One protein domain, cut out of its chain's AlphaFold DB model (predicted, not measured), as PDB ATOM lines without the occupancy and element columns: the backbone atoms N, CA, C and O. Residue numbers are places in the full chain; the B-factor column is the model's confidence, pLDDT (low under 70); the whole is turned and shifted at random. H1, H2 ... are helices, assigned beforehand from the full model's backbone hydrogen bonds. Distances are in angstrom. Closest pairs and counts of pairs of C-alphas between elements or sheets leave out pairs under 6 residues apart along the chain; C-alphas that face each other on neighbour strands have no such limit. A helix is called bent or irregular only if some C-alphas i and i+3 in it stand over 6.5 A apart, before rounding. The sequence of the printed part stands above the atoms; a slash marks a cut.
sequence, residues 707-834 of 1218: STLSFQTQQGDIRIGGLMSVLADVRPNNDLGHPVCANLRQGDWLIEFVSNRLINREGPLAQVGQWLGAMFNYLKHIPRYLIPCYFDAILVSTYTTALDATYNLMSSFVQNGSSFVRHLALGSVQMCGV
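AT A GLANCE: This is residues 707 to 834 of the 1218 residues of an uncharacterized protein of Scophthalmus maximus (UniProt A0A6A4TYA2). One long helix, H5, makes the longest axis, and the chain folds back and forth beside its first part as two successive helical hairpins, H3 with H4 and H4 with H5. H1 packs on the middle of H5 and H2 on its beginning, while short H6 and crosswise H7 lie at its other end. The printed part has 128 residues with seven named helices, H1 to H7 in order, and no named strand: all helix, with packing part aligned, part crossed. It is compact, with a radius of gyration of the C-alphas of 15.5 A and spans of 45 by 35 by 28 A.

HOW THE PARTS SIT: H1, residues 720 to 730, touches the hub H5, residues 784 to 809, at a steep tilt of 56 degrees; their closest C-alphas, of Ile 720 and Tyr 799, are 7.3 A apart. H2, residues 739 to 746, touches H5 with C-alphas 745 and 784 closest at 5.0 A. H3, residues 749 to 759, touches H4, residues 764 to 779, at a shallow tilt of 28 degrees, opposite ways, with C-alphas 759 and 766 closest at 4.2 A. H4 touches H5 with residues 775 to 779 alone, C-alphas 779 and 787 closest at 6.1 A. H6, residues 812 to 815, touches H7, residues 819 to 831, with C-alphas 814 and 822 closest at 5.6 A. H7 is close to but not clearly touching H5, about perpendicular at 89 degrees. Every O i to N i+4 pair is within hydrogen-bond range in H2, against 5 of 7 in H1, 6 of 7 in H3, 10 of 12 in H4, 19 of 22 in H5 and 6 of 9 in H7.

IN THESE COORDINATES: H1 begins at C-alpha 720 (145.027, 183.996, 208.073). H4 measures 23.3 A, H7 19.3 A and H5 38.5 A; H5 is irregular, C-alphas 785 and 788 being 7.1 A apart. H7 ends at C-alpha 831 (138.787, 198.116, 213.139).

THE WHOLE: The C-alphas farthest apart, of Pro 783 and Phe 813, are 45.5 A apart. The printed part has no cut and no long link. Confidence is under 70 at residues 707 to 721, 762 and 830 to 834.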
ATOM      1  N   SER A 707     144.051 191.796 217.067       37.97
ATOM      2  CA  SER A 707     144.041 192.868 216.048       37.97
ATOM      3  C   SER A 707     145.038 192.682 214.890       37.97
ATOM      4  O   SER A 707     144.870 193.223 213.794       37.97
ATOM      5  N   THR A 708     146.084 191.875 215.086       40.00
ATOM      6  CA  THR A 708     147.044 191.528 214.028       40.00
ATOM      7  C   THR A 708     146.569 190.437 213.062       40.00
ATOM      8  O   THR A 708     147.153 190.306 211.984       40.00
ATOM      9  N   LEU A 709     145.488 189.711 213.363       39.97
ATOM     10  CA  LEU A 709     144.864 188.728 212.463       39.97
ATOM     11  C   LEU A 709     143.868 189.357 211.472       39.97
ATOM     12  O   LEU A 709     143.501 188.702 210.496       39.97
ATOM     13  N   SER A 710     143.476 190.617 211.683       36.78
ATOM     14  CA  SER A 710     142.198 191.170 211.199       36.78
ATOM     15  C   SER A 710     142.262 192.543 210.502       36.78
ATOM     16  O   SER A 710     141.338 192.879 209.773       36.78
ATOM     17  N   PHE A 711     143.329 193.329 210.680       31.00
ATOM     18  CA  PHE A 711     143.374 194.742 210.251       31.00
ATOM     19  C   PHE A 711     143.254 195.033 208.737       31.00
ATOM     20  O   PHE A 711     143.888 194.371 207.914       31.00
ATOM     21  N   GLN A 712     142.580 196.116 208.346       30.27
ATOM     22  CA  GLN A 712     142.694 196.653 206.981       30.27
ATOM     23  C   GLN A 712     143.801 197.712 206.863       30.27
ATOM     24  O   GLN A 712     143.917 198.627 207.672       30.27
ATOM     25  N   THR A 713     144.598 197.597 205.802       31.58
ATOM     26  CA  THR A 713     145.478 198.646 205.258       31.58
ATOM     27  C   THR A 713     145.435 198.528 203.735       31.58
ATOM     28  O   THR A 713     145.297 197.419 203.229       31.58
ATOM     29  N   GLN A 714     145.540 199.638 202.998       29.75
ATOM     30  CA  GLN A 714     145.156 199.752 201.573       29.75
ATOM     31  C   GLN A 714     146.056 199.015 200.545       29.75
ATOM     32  O   GLN A 714     146.052 199.345 199.362       29.75
ATOM     33  N   GLN A 715     146.833 198.017 200.969       27.56
ATOM     34  CA  GLN A 715     147.623 197.133 200.107       27.56
ATOM     35  C   GLN A 715     147.352 195.679 200.527       27.56
ATOM     36  O   GLN A 715     147.282 195.382 201.720       27.56
ATOM     37  N   GLY A 716     147.128 194.800 199.543       30.98
ATOM     38  CA  GLY A 716     146.462 193.496 199.697       30.98
ATOM     39  C   GLY A 716     147.258 192.386 200.395       30.98
ATOM     40  O   GLY A 716     147.476 191.327 199.814       30.98
ATOM     41  N   ASP A 717     147.655 192.596 201.649       34.09
ATOM     42  CA  ASP A 717     148.284 191.579 202.499       34.09
ATOM     43  C   ASP A 717     147.277 190.473 202.881       34.09
ATOM     44  O   ASP A 717     146.492 190.625 203.821       34.09
ATOM     45  N   ILE A 718     147.339 189.317 202.208       41.25
ATOM     46  CA  ILE A 718     146.557 188.113 202.553       41.25
ATOM     47  C   ILE A 718     146.766 187.786 204.038       41.25
ATOM     48  O   ILE A 718     147.904 187.628 204.472       41.25
ATOM     49  N   ARG A 719     145.704 187.683 204.848       62.50
ATOM     50  CA  ARG A 719     145.745 187.331 206.294       62.50
ATOM     51  C   ARG A 719     145.410 185.858 206.525       62.50
ATOM     52  O   ARG A 719     144.942 185.210 205.601       62.50
ATOM     53  N   ILE A 720     145.569 185.335 207.749       69.69
ATOM     54  CA  ILE A 720     145.027 183.996 208.073       69.69
ATOM     55  C   ILE A 720     143.514 183.981 207.816       69.69
ATOM     56  O   ILE A 720     143.049 183.087 207.128       69.69
ATOM     57  N   GLY A 721     142.770 185.019 208.223       66.88
ATOM     58  CA  GLY A 721     141.351 185.158 207.865       66.88
ATOM     59  C   GLY A 721     141.088 185.211 206.351       66.88
ATOM     60  O   GLY A 721     140.164 184.564 205.880       66.88
ATOM     61  N   GLY A 722     141.931 185.910 205.578       70.56
ATOM     62  CA  GLY A 722     141.800 186.009 204.112       70.56
ATOM     63  C   GLY A 722     142.230 184.752 203.341       70.56
ATOM     64  O   GLY A 722     141.802 184.533 202.214       70.56
ATOM     65  N   LEU A 723     143.067 183.909 203.946       79.62
ATOM     66  CA  LEU A 723     143.396 182.576 203.444       79.62
ATOM     67  C   LEU A 723     142.303 181.573 203.839       79.62
ATOM     68  O   LEU A 723     141.900 180.753 203.022       79.62
ATOM     69  N   MET A 724     141.760 181.694 205.053       83.19
ATOM     70  CA  MET A 724     140.620 180.913 205.530       83.19
ATOM     71  C   MET A 724     139.334 181.196 204.752       83.19
ATOM     72  O   MET A 724     138.567 180.261 204.565       83.19
ATOM     73  N   SER A 725     139.101 182.418 204.257       82.06
ATOM     74  CA  SER A 725     137.955 182.708 203.382       82.06
ATOM     75  C   SER A 725     138.078 182.034 202.013       82.06
ATOM     76  O   SER A 725     137.083 181.561 201.491       82.06
ATOM     77  N   VAL A 726     139.289 181.905 201.461       82.94
ATOM     78  CA  VAL A 726     139.520 181.128 200.226       82.94
ATOM     79  C   VAL A 726     139.400 179.622 200.495       82.94
ATOM     80  O   VAL A 726     138.764 178.891 199.740       82.94
ATOM     81  N   LEU A 727     139.965 179.143 201.607       85.12
ATOM     82  CA  LEU A 727     139.863 177.739 202.018       85.12
ATOM     83  C   LEU A 727     138.446 177.347 202.488       85.12
ATOM     84  O   LEU A 727     138.149 176.158 202.576       85.12
ATOM     85  N   ALA A 728     137.564 178.310 202.774       82.25
ATOM     86  CA  ALA A 728     136.162 178.057 203.101       82.25
ATOM     87  C   ALA A 728     135.367 177.523 201.902       82.25
ATOM     88  O   ALA A 728     134.507 176.674 202.115       82.25
ATOM     89  N   ASP A 729     135.707 177.938 200.677       84.38
ATOM     90  CA  ASP A 729     135.084 177.441 199.443       84.38
ATOM     91  C   ASP A 729     135.850 176.242 198.858       84.38
ATOM     92  O   ASP A 729     135.250 175.281 198.377       84.38
ATOM     93  N   VAL A 730     137.185 176.252 198.948       87.62
ATOM     94  CA  VAL A 730     138.042 175.173 198.420       87.62
ATOM     95  C   VAL A 730     137.868 173.860 199.196       87.62
ATOM     96  O   VAL A 730     137.816 172.794 198.583       87.62
ATOM     97  N   ARG A 731     137.746 173.907 200.533       87.06
ATOM     98  CA  ARG A 731     137.666 172.695 201.372       87.06
ATOM     99  C   ARG A 731     136.381 171.880 201.145       87.06
ATOM    100  O   ARG A 731     136.521 170.679 200.924       87.06
ATOM    101  N   PRO A 732     135.152 172.443 201.172       82.81
ATOM    102  CA  PRO A 732     133.925 171.648 201.032       82.81
ATOM    103  C   PRO A 732     133.734 171.069 199.628       82.81
ATOM    104  O   PRO A 732     133.134 170.008 199.492       82.81
ATOM    105  N   ASN A 733     134.269 171.744 198.604       84.88
ATOM    106  CA  ASN A 733     134.249 171.294 197.208       84.88
ATOM    107  C   ASN A 733     135.445 170.391 196.838       84.88
ATOM    108  O   ASN A 733     135.543 169.951 195.698       84.88
ATOM    109  N   ASN A 734     136.360 170.145 197.783       85.69
ATOM    110  CA  ASN A 734     137.603 169.393 197.595       85.69
ATOM    111  C   ASN A 734     138.459 169.872 196.394       85.69
ATOM    112  O   ASN A 734     139.063 169.064 195.687       85.69
ATOM    113  N   ASP A 735     138.521 171.190 196.149       87.44
ATOM    114  CA  ASP A 735     139.196 171.757 194.970       87.44
ATOM    115  C   ASP A 735     140.732 171.718 195.101       87.44
ATOM    116  O   ASP A 735     141.424 172.696 195.405       87.44
ATOM    117  N   LEU A 736     141.296 170.546 194.819       86.00
ATOM    118  CA  LEU A 736     142.735 170.360 194.667       86.00
ATOM    119  C   LEU A 736     143.281 171.029 193.392       86.00
ATOM    120  O   LEU A 736     144.501 171.169 193.281       86.00
ATOM    121  N   GLY A 737     142.437 171.462 192.451       87.06
ATOM    122  CA  GLY A 737     142.831 172.223 191.262       87.06
ATOM    123  C   GLY A 737     143.184 173.684 191.566       87.06
ATOM    124  O   GLY A 737     144.015 174.262 190.863       87.06
ATOM    125  N   HIS A 738     142.624 174.249 192.641       90.31
ATOM    126  CA  HIS A 738     142.745 175.660 193.009       90.31
ATOM    127  C   HIS A 738     144.198 176.195 192.984       90.31
ATOM    128  O   HIS A 738     145.112 175.520 193.478       90.31
ATOM    129  N   PRO A 739     144.458 177.440 192.523       87.75
ATOM    130  CA  PRO A 739     145.810 178.010 192.470       87.75
ATOM    131  C   PRO A 739     146.573 178.019 193.807       87.75
ATOM    132  O   PRO A 739     147.798 177.907 193.814       87.75
ATOM    133  N   VAL A 740     145.872 178.090 194.946       87.25
ATOM    134  CA  VAL A 740     146.487 177.952 196.286       87.25
ATOM    135  C   VAL A 740     147.046 176.539 196.498       87.25
ATOM    136  O   VAL A 740     148.183 176.383 196.945       87.25
ATOM    137  N   CYS A 741     146.292 175.507 196.112       89.06
ATOM    138  CA  CYS A 741     146.724 174.111 196.157       89.06
ATOM    139  C   CYS A 741     147.906 173.869 195.207       89.06
ATOM    140  O   CYS A 741     148.856 173.176 195.564       89.06
ATOM    141  N   ALA A 742     147.896 174.494 194.024       86.81
ATOM    142  CA  ALA A 742     149.023 174.457 193.094       86.81
ATOM    143  C   ALA A 742     150.288 175.113 193.680       86.81
ATOM    144  O   ALA A 742     151.360 174.512 193.612       86.81
ATOM    145  N   ASN A 743     150.174 176.288 194.314       87.88
ATOM    146  CA  ASN A 743     151.305 176.974 194.947       87.88
ATOM    147  C   ASN A 743     151.950 176.128 196.060       87.88
ATOM    148  O   ASN A 743     153.162 175.935 196.050       87.88
ATOM    149  N   LEU A 744     151.133 175.552 196.951       87.44
ATOM    150  CA  LEU A 744     151.581 174.690 198.058       87.44
ATOM    151  C   LEU A 744     152.261 173.390 197.587       87.44
ATOM    152  O   LEU A 744     153.159 172.880 198.258       87.44
ATOM    153  N   ARG A 745     151.866 172.861 196.419       87.88
ATOM    154  CA  ARG A 745     152.552 171.731 195.768       87.88
ATOM    155  C   ARG A 745     153.872 172.140 195.107       87.88
ATOM    156  O   ARG A 745     154.795 171.333 195.074       87.88
ATOM    157  N   GLN A 746     153.962 173.360 194.576       87.62
ATOM    158  CA  GLN A 746     155.137 173.862 193.853       87.62
ATOM    159  C   GLN A 746     156.268 174.346 194.776       87.62
ATOM    160  O   GLN A 746     157.431 174.261 194.385       87.62
ATOM    161  N   GLY A 747     155.967 174.830 195.987       86.62
ATOM    162  CA  GLY A 747     156.996 175.292 196.919       86.62
ATOM    163  C   GLY A 747     156.463 175.834 198.246       86.62
ATOM    164  O   GLY A 747     155.264 175.974 198.463       86.62
ATOM    165  N   ASP A 748     157.386 176.155 199.152       87.19
ATOM    166  CA  ASP A 748     157.076 176.506 200.547       87.19
ATOM    167  C   ASP A 748     156.702 177.986 200.765       87.19
ATOM    168  O   ASP A 748     156.540 178.415 201.905       87.19
ATOM    169  N   TRP A 749     156.547 178.790 199.708       85.19
ATOM    170  CA  TRP A 749     156.424 180.252 199.819       85.19
ATOM    171  C   TRP A 749     155.254 180.706 200.699       85.19
ATOM    172  O   TRP A 749     155.436 181.559 201.565       85.19
ATOM    173  N   LEU A 750     154.061 180.130 200.515       84.44
ATOM    174  CA  LEU A 750     152.885 180.464 201.328       84.44
ATOM    175  C   LEU A 750     153.025 179.963 202.776       84.44
ATOM    176  O   LEU A 750     152.568 180.621 203.710       84.44
ATOM    177  N   ILE A 751     153.704 178.829 202.959       87.06
ATOM    178  CA  ILE A 751     153.974 178.209 204.259       87.06
ATOM    179  C   ILE A 751     154.889 179.120 205.090       87.06
ATOM    180  O   ILE A 751     154.548 179.514 206.207       87.06
ATOM    181  N   GLU A 752     156.014 179.531 204.505       86.50
ATOM    182  CA  GLU A 752     156.987 180.427 205.131       86.50
ATOM    183  C   GLU A 752     156.455 181.855 205.292       86.50
ATOM    184  O   GLU A 752     156.733 182.501 206.302       86.50
ATOM    185  N   PHE A 753     155.642 182.352 204.354       83.25
ATOM    186  CA  PHE A 753     154.972 183.647 204.491       83.25
ATOM    187  C   PHE A 753     154.091 183.696 205.747       83.25
ATOM    188  O   PHE A 753     154.145 184.673 206.499       83.25
ATOM    189  N   VAL A 754     153.308 182.641 206.010       83.94
ATOM    190  CA  VAL A 754     152.395 182.578 207.162       83.94
ATOM    191  C   VAL A 754     153.142 182.509 208.500       83.94
ATOM    192  O   VAL A 754     152.731 183.200 209.434       83.94
ATOM    193  N   SER A 755     154.240 181.750 208.615       86.19
ATOM    194  CA  SER A 755     155.033 181.707 209.856       86.19
ATOM    195  C   SER A 755     155.887 182.966 210.047       86.19
ATOM    196  O   SER A 755     155.804 183.627 211.086       86.19
ATOM    197  N   ASN A 756     156.675 183.356 209.039       82.25
ATOM    198  CA  ASN A 756     157.693 184.403 209.178       82.25
ATOM    199  C   ASN A 756     157.083 185.779 209.474       82.25
ATOM    200  O   ASN A 756     157.631 186.541 210.266       82.25
ATOM    201  N   ARG A 757     155.902 186.096 208.925       77.94
ATOM    202  CA  ARG A 757     155.205 187.365 209.218       77.94
ATOM    203  C   ARG A 757     154.738 187.513 210.673       77.94
ATOM    204  O   ARG A 757     154.481 188.638 211.097       77.94
ATOM    205  N   LEU A 758     154.571 186.396 211.391       78.25
ATOM    206  CA  LEU A 758     154.190 186.352 212.807       78.25
ATOM    207  C   LEU A 758     155.434 186.322 213.702       78.25
ATOM    208  O   LEU A 758     155.463 187.016 214.711       78.25
ATOM    209  N   ILE A 759     156.489 185.615 213.282       80.12
ATOM    210  CA  ILE A 759     157.826 185.677 213.900       80.12
ATOM    211  C   ILE A 759     158.376 187.116 213.867       80.12
ATOM    212  O   ILE A 759     158.967 187.574 214.839       80.12
ATOM    213  N   ASN A 760     158.097 187.870 212.797       72.62
ATOM    214  CA  ASN A 760     158.430 189.293 212.644       72.62
ATOM    215  C   ASN A 760     157.501 190.252 213.437       72.62
ATOM    216  O   ASN A 760     157.356 191.423 213.071       72.62
ATOM    217  N   ARG A 761     156.840 189.777 214.501       71.25
ATOM    218  CA  ARG A 761     156.057 190.579 215.460       71.25
ATOM    219  C   ARG A 761     156.558 190.312 216.873       71.25
ATOM    220  O   ARG A 761     157.031 189.226 217.168       71.25
ATOM    221  N   GLU A 762     156.436 191.295 217.756       65.38
ATOM    222  CA  GLU A 762     156.866 191.157 219.150       65.38
ATOM    223  C   GLU A 762     155.843 190.380 220.004       65.38
ATOM    224  O   GLU A 762     154.662 190.268 219.664       65.38
ATOM    225  N   GLY A 763     156.295 189.860 221.150       70.56
ATOM    226  CA  GLY A 763     155.425 189.267 222.169       70.56
ATOM    227  C   GLY A 763     154.791 187.920 221.773       70.56
ATOM    228  O   GLY A 763     155.426 187.115 221.088       70.56
ATOM    229  N   PRO A 764     153.551 187.631 222.219       70.38
ATOM    230  CA  PRO A 764     152.846 186.371 221.953       70.38
ATOM    231  C   PRO A 764     152.778 185.932 220.488       70.38
ATOM    232  O   PRO A 764     152.840 184.739 220.192       70.38
ATOM    233  N   LEU A 765     152.680 186.888 219.564       71.69
ATOM    234  CA  LEU A 765     152.540 186.620 218.133       71.69
ATOM    235  C   LEU A 765     153.782 185.921 217.561       71.69
ATOM    236  O   LEU A 765     153.638 185.021 216.731       71.69
ATOM    237  N   ALA A 766     154.975 186.235 218.083       76.00
ATOM    238  CA  ALA A 766     156.200 185.507 217.763       76.00
ATOM    239  C   ALA A 766     156.098 184.025 218.138       76.00
ATOM    240  O   ALA A 766     156.541 183.171 217.376       76.00
ATOM    241  N   GLN A 767     155.495 183.707 219.289       81.00
ATOM    242  CA  GLN A 767     155.374 182.332 219.787       81.00
ATOM    243  C   GLN A 767     154.404 181.515 218.923       81.00
ATOM    244  O   GLN A 767     154.696 180.370 218.585       81.00
ATOM    245  N   VAL A 768     153.291 182.122 218.489       82.12
ATOM    246  CA  VAL A 768     152.363 181.506 217.522       82.12
ATOM    247  C   VAL A 768     153.045 181.310 216.162       82.12
ATOM    248  O   VAL A 768     152.913 180.245 215.564       82.12
ATOM    249  N   GLY A 769     153.836 182.284 215.699       83.56
ATOM    250  CA  GLY A 769     154.633 182.169 214.473       83.56
ATOM    251  C   GLY A 769     155.704 181.075 214.535       83.56
ATOM    252  O   GLY A 769     155.869 180.326 213.575       83.56
ATOM    253  N   GLN A 770     156.390 180.934 215.674       87.50
ATOM    254  CA  GLN A 770     157.364 179.868 215.937       87.50
ATOM    255  C   GLN A 770     156.695 178.490 215.989       87.50
ATOM    256  O   GLN A 770     157.212 177.541 215.401       87.50
ATOM    257  N   TRP A 771     155.532 178.374 216.642       88.81
ATOM    258  CA  TRP A 771     154.765 177.126 216.679       88.81
ATOM    259  C   TRP A 771     154.258 176.728 215.285       88.81
ATOM    260  O   TRP A 771     154.451 175.582 214.883       88.81
ATOM    261  N   LEU A 772     153.707 177.673 214.513       86.94
ATOM    262  CA  LEU A 772     153.337 177.437 213.114       86.94
ATOM    263  C   LEU A 772     154.552 177.022 212.279       86.94
ATOM    264  O   LEU A 772     154.464 176.044 211.552       86.94
ATOM    265  N   GLY A 773     155.699 177.692 212.432       87.75
ATOM    266  CA  GLY A 773     156.947 177.312 211.763       87.75
ATOM    267  C   GLY A 773     157.409 175.889 212.101       87.75
ATOM    268  O   GLY A 773     157.812 175.150 211.206       87.75
ATOM    269  N   ALA A 774     157.289 175.466 213.364       89.19
ATOM    270  CA  ALA A 774     157.603 174.101 213.785       89.19
ATOM    271  C   ALA A 774     156.621 173.068 213.199       89.19
ATOM    272  O   ALA A 774     157.056 172.054 212.657       89.19
ATOM    273  N   MET A 775     155.312 173.342 213.242       87.06
ATOM    274  CA  MET A 775     154.281 172.490 212.632       87.06
ATOM    275  C   MET A 775     154.465 172.371 211.113       87.06
ATOM    276  O   MET A 775     154.374 171.285 210.546       87.06
ATOM    277  N   PHE A 776     154.779 173.485 210.457       89.00
ATOM    278  CA  PHE A 776     155.039 173.561 209.027       89.00
ATOM    279  C   PHE A 776     156.363 172.919 208.606       89.00
ATOM    280  O   PHE A 776     156.466 172.472 207.467       89.00
ATOM    281  N   ASN A 777     157.352 172.792 209.497       88.12
ATOM    282  CA  ASN A 777     158.567 172.051 209.170       88.12
ATOM    283  C   ASN A 777     158.257 170.574 208.865       88.12
ATOM    284  O   ASN A 777     158.822 170.023 207.928       88.12
ATOM    285  N   TYR A 778     157.291 169.955 209.560       85.75
ATOM    286  CA  TYR A 778     156.832 168.598 209.228       85.75
ATOM    287  C   TYR A 778     156.200 168.504 207.828       85.75
ATOM    288  O   TYR A 778     156.356 167.480 207.167       85.75
ATOM    289  N   LEU A 779     155.563 169.573 207.324       82.31
ATOM    290  CA  LEU A 779     155.016 169.600 205.958       82.31
ATOM    291  C   LEU A 779     156.107 169.524 204.879       82.31
ATOM    292  O   LEU A 779     155.834 169.070 203.773       82.31
ATOM    293  N   LYS A 780     157.349 169.916 205.188       78.12
ATOM    294  CA  LYS A 780     158.480 169.812 204.251       78.12
ATOM    295  C   LYS A 780     159.001 168.381 204.079       78.12
ATOM    296  O   LYS A 780     159.743 168.126 203.136       78.12
ATOM    297  N   HIS A 781     158.612 167.468 204.972       79.62
ATOM    298  CA  HIS A 781     159.018 166.060 204.956       79.62
ATOM    299  C   HIS A 781     157.949 165.118 204.371       79.62
ATOM    300  O   HIS A 781     158.241 163.944 204.165       79.62
ATOM    301  N   ILE A 782     156.731 165.600 204.085       76.19
ATOM    302  CA  ILE A 782     155.682 164.796 203.433       76.19
ATOM    303  C   ILE A 782     155.671 165.013 201.908       76.19
ATOM    304  O   ILE A 782     156.076 166.078 201.433       76.19
ATOM    305  N   PRO A 783     155.173 164.047 201.112       75.56
ATOM    306  CA  PRO A 783     155.043 164.211 199.668       75.56
ATOM    307  C   PRO A 783     154.226 165.453 199.276       75.56
ATOM    308  O   PRO A 783     153.142 165.696 199.810       75.56
ATOM    309  N   ARG A 784     154.727 166.222 198.296       81.81
ATOM    310  CA  ARG A 784     154.198 167.553 197.928       81.81
ATOM    311  C   ARG A 784     152.692 167.584 197.657       81.81
ATOM    312  O   ARG A 784     152.044 168.562 198.017       81.81
ATOM    313  N   TYR A 785     152.123 166.528 197.073       75.81
ATOM    314  CA  TYR A 785     150.689 166.439 196.769       75.81
ATOM    315  C   TYR A 785     149.784 166.393 198.015       75.81
ATOM    316  O   TYR A 785     148.640 166.829 197.929       75.81
ATOM    317  N   LEU A 786     150.291 165.955 199.176       78.44
ATOM    318  CA  LEU A 786     149.546 165.928 200.443       78.44
ATOM    319  C   LEU A 786     149.555 167.272 201.190       78.44
ATOM    320  O   LEU A 786     148.694 167.505 202.039       78.44
ATOM    321  N   ILE A 787     150.511 168.162 200.892       87.00
ATOM    322  CA  ILE A 787     150.708 169.417 201.635       87.00
ATOM    323  C   ILE A 787     149.439 170.282 201.730       87.00
ATOM    324  O   ILE A 787     149.170 170.733 202.843       87.00
ATOM    325  N   PRO A 788     148.633 170.508 200.666       90.06
ATOM    326  CA  PRO A 788     147.445 171.365 200.756       90.06
ATOM    327  C   PRO A 788     146.466 170.956 201.866       90.06
ATOM    328  O   PRO A 788     146.011 171.810 202.625       90.06
ATOM    329  N   CYS A 789     146.211 169.653 202.014       86.19
ATOM    330  CA  CYS A 789     145.297 169.104 203.014       86.19
ATOM    331  C   CYS A 789     145.820 169.278 204.450       86.19
ATOM    332  O   CYS A 789     145.104 169.784 205.318       86.19
ATOM    333  N   TYR A 790     147.083 168.928 204.712       85.44
ATOM    334  CA  TYR A 790     147.662 169.075 206.054       85.44
ATOM    335  C   TYR A 790     147.919 170.543 206.437       85.44
ATOM    336  O   TYR A 790     147.778 170.907 207.605       85.44
ATOM    337  N   PHE A 791     148.248 171.401 205.466       89.62
ATOM    338  CA  PHE A 791     148.384 172.847 205.652       89.62
ATOM    339  C   PHE A 791     147.052 173.493 206.064       89.62
ATOM    340  O   PHE A 791     147.012 174.240 207.044       89.62
ATOM    341  N   ASP A 792     145.960 173.149 205.376       88.75
ATOM    342  CA  ASP A 792     144.608 173.571 205.746       88.75
ATOM    343  C   ASP A 792     144.213 173.070 207.143       88.75
ATOM    344  O   ASP A 792     143.805 173.872 207.980       88.75
ATOM    345  N   ALA A 793     144.429 171.789 207.458       86.31
ATOM    346  CA  ALA A 793     144.099 171.233 208.773       86.31
ATOM    347  C   ALA A 793     144.820 171.953 209.939       86.31
ATOM    348  O   ALA A 793     144.222 172.184 210.996       86.31
ATOM    349  N   ILE A 794     146.084 172.354 209.747       87.75
ATOM    350  CA  ILE A 794     146.839 173.165 210.721       87.75
ATOM    351  C   ILE A 794     146.239 174.576 210.837       87.75
ATOM    352  O   ILE A 794     146.038 175.070 211.951       87.75
ATOM    353  N   LEU A 795     145.921 175.224 209.711       86.06
ATOM    354  CA  LEU A 795     145.345 176.572 209.694       86.06
ATOM    355  C   LEU A 795     143.949 176.634 210.314       86.06
ATOM    356  O   LEU A 795     143.708 177.524 211.128       86.06
ATOM    357  N   VAL A 796     143.069 175.679 209.999       84.44
ATOM    358  CA  VAL A 796     141.726 175.545 210.585       84.44
ATOM    359  C   VAL A 796     141.826 175.499 212.106       84.44
ATOM    360  O   VAL A 796     141.246 176.346 212.777       84.44
ATOM    361  N   SER A 797     142.624 174.569 212.644       83.06
ATOM    362  CA  SER A 797     142.810 174.387 214.090       83.06
ATOM    363  C   SER A 797     143.372 175.642 214.775       83.06
ATOM    364  O   SER A 797     142.933 176.031 215.861       83.06
ATOM    365  N   THR A 798     144.307 176.331 214.112       83.94
ATOM    366  CA  THR A 798     144.876 177.598 214.600       83.94
ATOM    367  C   THR A 798     143.829 178.714 214.612       83.94
ATOM    368  O   THR A 798     143.722 179.461 215.584       83.94
ATOM    369  N   TYR A 799     143.042 178.826 213.539       83.44
ATOM    370  CA  TYR A 799     142.050 179.878 213.351       83.44
ATOM    371  C   TYR A 799     140.849 179.714 214.285       83.44
ATOM    372  O   TYR A 799     140.474 180.683 214.939       83.44
ATOM    373  N   THR A 800     140.293 178.504 214.433       81.75
ATOM    374  CA  THR A 800     139.192 178.260 215.383       81.75
ATOM    375  C   THR A 800     139.631 178.517 216.820       81.75
ATOM    376  O   THR A 800     138.938 179.229 217.538       81.75
ATOM    377  N   THR A 801     140.828 178.063 217.213       83.62
ATOM    378  CA  THR A 801     141.385 178.342 218.551       83.62
ATOM    379  C   THR A 801     141.543 179.847 218.803       83.62
ATOM    380  O   THR A 801     141.244 180.326 219.897       83.62
ATOM    381  N   ALA A 802     141.977 180.614 217.796       79.94
ATOM    382  CA  ALA A 802     142.079 182.069 217.895       79.94
ATOM    383  C   ALA A 802     140.700 182.752 217.979       79.94
ATOM    384  O   ALA A 802     140.539 183.688 218.765       79.94
ATOM    385  N   LEU A 803     139.699 182.286 217.224       82.12
ATOM    386  CA  LEU A 803     138.321 182.779 217.319       82.12
ATOM    387  C   LEU A 803     137.712 182.496 218.697       82.12
ATOM    388  O   LEU A 803     137.203 183.417 219.330       82.12
ATOM    389  N   ASP A 804     137.831 181.270 219.207       82.44
ATOM    390  CA  ASP A 804     137.324 180.905 220.532       82.44
ATOM    391  C   ASP A 804     138.004 181.730 221.634       82.44
ATOM    392  O   ASP A 804     137.331 182.263 222.517       82.44
ATOM    393  N   ALA A 805     139.327 181.923 221.566       83.19
ATOM    394  CA  ALA A 805     140.042 182.819 222.477       83.19
ATOM    395  C   ALA A 805     139.542 184.275 222.381       83.19
ATOM    396  O   ALA A 805     139.419 184.945 223.402       83.19
ATOM    397  N   THR A 806     139.195 184.744 221.178       82.25
ATOM    398  CA  THR A 806     138.632 186.086 220.949       82.25
ATOM    399  C   THR A 806     137.248 186.229 221.581       82.25
ATOM    400  O   THR A 806     137.011 187.173 222.330       82.25
ATOM    401  N   TYR A 807     136.337 185.281 221.336       83.31
ATOM    402  CA  TYR A 807     134.974 185.341 221.869       83.31
ATOM    403  C   TYR A 807     134.943 185.238 223.399       83.31
ATOM    404  O   TYR A 807     134.173 185.954 224.033       83.31
ATOM    405  N   ASN A 808     135.826 184.435 224.005       86.56
ATOM    406  CA  ASN A 808     135.962 184.344 225.466       86.56
ATOM    407  C   ASN A 808     136.429 185.658 226.135       86.56
ATOM    408  O   ASN A 808     136.238 185.817 227.339       86.56
ATOM    409  N   LEU A 809     137.012 186.599 225.380       84.94
ATOM    410  CA  LEU A 809     137.368 187.948 225.852       84.94
ATOM    411  C   LEU A 809     136.266 188.994 225.587       84.94
ATOM    412  O   LEU A 809     136.342 190.109 226.101       84.94
ATOM    413  N   MET A 810     135.248 188.660 224.790       86.94
ATOM    414  CA  MET A 810     134.103 189.529 224.499       86.94
ATOM    415  C   MET A 810     132.990 189.371 225.546       86.94
ATOM    416  O   MET A 810     133.025 188.477 226.390       86.94
ATOM    417  N   SER A 811     131.983 190.248 225.504       88.62
ATOM    418  CA  SER A 811     130.872 190.237 226.465       88.62
ATOM    419  C   SER A 811     130.018 188.964 226.381       88.62
ATOM    420  O   SER A 811     129.959 188.285 225.354       88.62
ATOM    421  N   SER A 812     129.276 188.670 227.453       86.62
ATOM    422  CA  SER A 812     128.366 187.515 227.522       86.62
ATOM    423  C   SER A 812     127.283 187.512 226.431       86.62
ATOM    424  O   SER A 812     126.797 186.441 226.069       86.62
ATOM    425  N   PHE A 813     126.943 188.680 225.872       86.50
ATOM    426  CA  PHE A 813     126.062 188.825 224.709       86.50
ATOM    427  C   PHE A 813     126.671 188.237 223.426       86.50
ATOM    428  O   PHE A 813     125.947 187.638 222.640       86.50
ATOM    429  N   VAL A 814     127.989 188.358 223.229       86.94
ATOM    430  CA  VAL A 814     128.689 187.767 222.074       86.94
ATOM    431  C   VAL A 814     129.018 186.297 222.336       86.94
ATOM    432  O   VAL A 814     128.792 185.452 221.470       86.94
ATOM    433  N   GLN A 815     129.473 185.959 223.550       85.38
ATOM    434  CA  GLN A 815     129.752 184.571 223.945       85.38
ATOM    435  C   GLN A 815     128.522 183.669 223.769       85.38
ATOM    436  O   GLN A 815     128.627 182.596 223.182       85.38
ATOM    437  N   ASN A 816     127.345 184.120 224.212       82.69
ATOM    438  CA  ASN A 816     126.078 183.388 224.076       82.69
ATOM    439  C   ASN A 816     125.239 183.861 222.872       82.69
ATOM    440  O   ASN A 816     124.076 183.480 222.742       82.69
ATOM    441  N   GLY A 817     125.811 184.709 222.014       81.44
ATOM    442  CA  GLY A 817     125.198 185.174 220.776       81.44
ATOM    443  C   GLY A 817     125.299 184.135 219.662       81.44
ATOM    444  O   GLY A 817     126.113 183.208 219.729       81.44
ATOM    445  N   SER A 818     124.472 184.311 218.633       84.12
ATOM    446  CA  SER A 818     124.488 183.485 217.426       84.12
ATOM    447  C   SER A 818     125.781 183.645 216.628       84.12
ATOM    448  O   SER A 818     126.553 184.593 216.819       84.12
ATOM    449  N   SER A 819     126.016 182.732 215.685       81.19
ATOM    450  CA  SER A 819     127.153 182.813 214.768       81.19
ATOM    451  C   SER A 819     127.204 184.156 214.032       81.19
ATOM    452  O   SER A 819     128.285 184.724 213.900       81.19
ATOM    453  N   PHE A 820     126.062 184.727 213.633       84.38
ATOM    454  CA  PHE A 820     126.000 186.049 213.003       84.38
ATOM    455  C   PHE A 820     126.464 187.173 213.945       84.38
ATOM    456  O   PHE A 820     127.365 187.931 213.585       84.38
ATOM    457  N   VAL A 821     125.952 187.223 215.184       86.50
ATOM    458  CA  VAL A 821     126.396 188.191 216.211       86.50
ATOM    459  C   VAL A 821     127.902 188.079 216.475       86.50
ATOM    460  O   VAL A 821     128.591 189.093 216.587       86.50
ATOM    461  N   ARG A 822     128.438 186.855 216.522       84.69
ATOM    462  CA  ARG A 822     129.878 186.604 216.682       84.69
ATOM    463  C   ARG A 822     130.699 187.112 215.491       84.69
ATOM    464  O   ARG A 822     131.697 187.793 215.710       84.69
ATOM    465  N   HIS A 823     130.269 186.862 214.252       84.19
ATOM    466  CA  HIS A 823     130.950 187.385 213.060       84.19
ATOM    467  C   HIS A 823     130.906 188.920 212.987       84.19
ATOM    468  O   HIS A 823     131.931 189.532 212.688       84.19
ATOM    469  N   LEU A 824     129.777 189.554 213.332       85.44
ATOM    470  CA  LEU A 824     129.691 191.017 213.450       85.44
ATOM    471  C   LEU A 824     130.654 191.556 214.518       85.44
ATOM    472  O   LEU A 824     131.356 192.540 214.280       85.44
ATOM    473  N   ALA A 825     130.760 190.886 215.670       84.94
ATOM    474  CA  ALA A 825     131.679 191.280 216.734       84.94
ATOM    475  C   ALA A 825     133.160 191.211 216.305       84.94
ATOM    476  O   ALA A 825     133.949 192.056 216.736       84.94
ATOM    477  N   LEU A 826     133.548 190.296 215.402       80.62
ATOM    478  CA  LEU A 826     134.892 190.300 214.800       80.62
ATOM    479  C   LEU A 826     135.185 191.578 214.001       80.62
ATOM    480  O   LEU A 826     136.351 191.955 213.895       80.62
ATOM    481  N   GLY A 827     134.166 192.277 213.491       77.62
ATOM    482  CA  GLY A 827     134.316 193.588 212.851       77.62
ATOM    483  C   GLY A 827     134.978 194.618 213.774       77.62
ATOM    484  O   GLY A 827     135.865 195.348 213.341       77.62
ATOM    485  N   SER A 828     134.669 194.600 215.078       74.19
ATOM    486  CA  SER A 828     135.371 195.452 216.056       74.19
ATOM    487  C   SER A 828     136.877 195.153 216.110       74.19
ATOM    488  O   SER A 828     137.696 196.065 216.167       74.19
ATOM    489  N   VAL A 829     137.261 193.880 215.985       74.88
ATOM    490  CA  VAL A 829     138.659 193.420 215.986       74.88
ATOM    491  C   VAL A 829     139.355 193.710 214.648       74.88
ATOM    492  O   VAL A 829     140.581 193.798 214.601       74.88
ATOM    493  N   GLN A 830     138.608 193.880 213.554       68.94
ATOM    494  CA  GLN A 830     139.131 194.362 212.266       68.94
ATOM    495  C   GLN A 830     139.431 195.868 212.293       68.94
ATOM    496  O   GLN A 830     140.401 196.290 211.663       68.94
ATOM    497  N   MET A 831     138.652 196.653 213.049       64.75
ATOM    498  CA  MET A 831     138.787 198.116 213.139       64.75
ATOM    499  C   MET A 831     139.689 198.606 214.289       64.75
ATOM    500  O   MET A 831     140.282 199.676 214.173       64.75
ATOM    501  N   CYS A 832     139.840 197.843 215.378       63.97
ATOM    502  CA  CYS A 832     140.695 198.179 216.529       63.97
ATOM    503  C   CYS A 832     142.127 197.632 216.389       63.97
ATOM    504  O   CYS A 832     142.334 196.421 216.466       63.97
ATOM    505  N   GLY A 833     143.142 198.493 216.240       62.47
ATOM    506  CA  GLY A 833     144.537 198.042 216.122       62.47
ATOM    507  C   GLY A 833     145.590 199.130 216.317       62.47
ATOM    508  O   GLY A 833     145.276 200.303 216.499       62.47
ATOM    509  N   VAL A 834     146.865 198.723 216.315       64.94
ATOM    510  CA  VAL A 834     148.006 199.583 216.683       64.94
ATOM    511  C   VAL A 834     148.859 199.893 215.441       64.94
ATOM    512  O   VAL A 834     149.683 199.078 215.015       64.94
TER     513      VAL A 834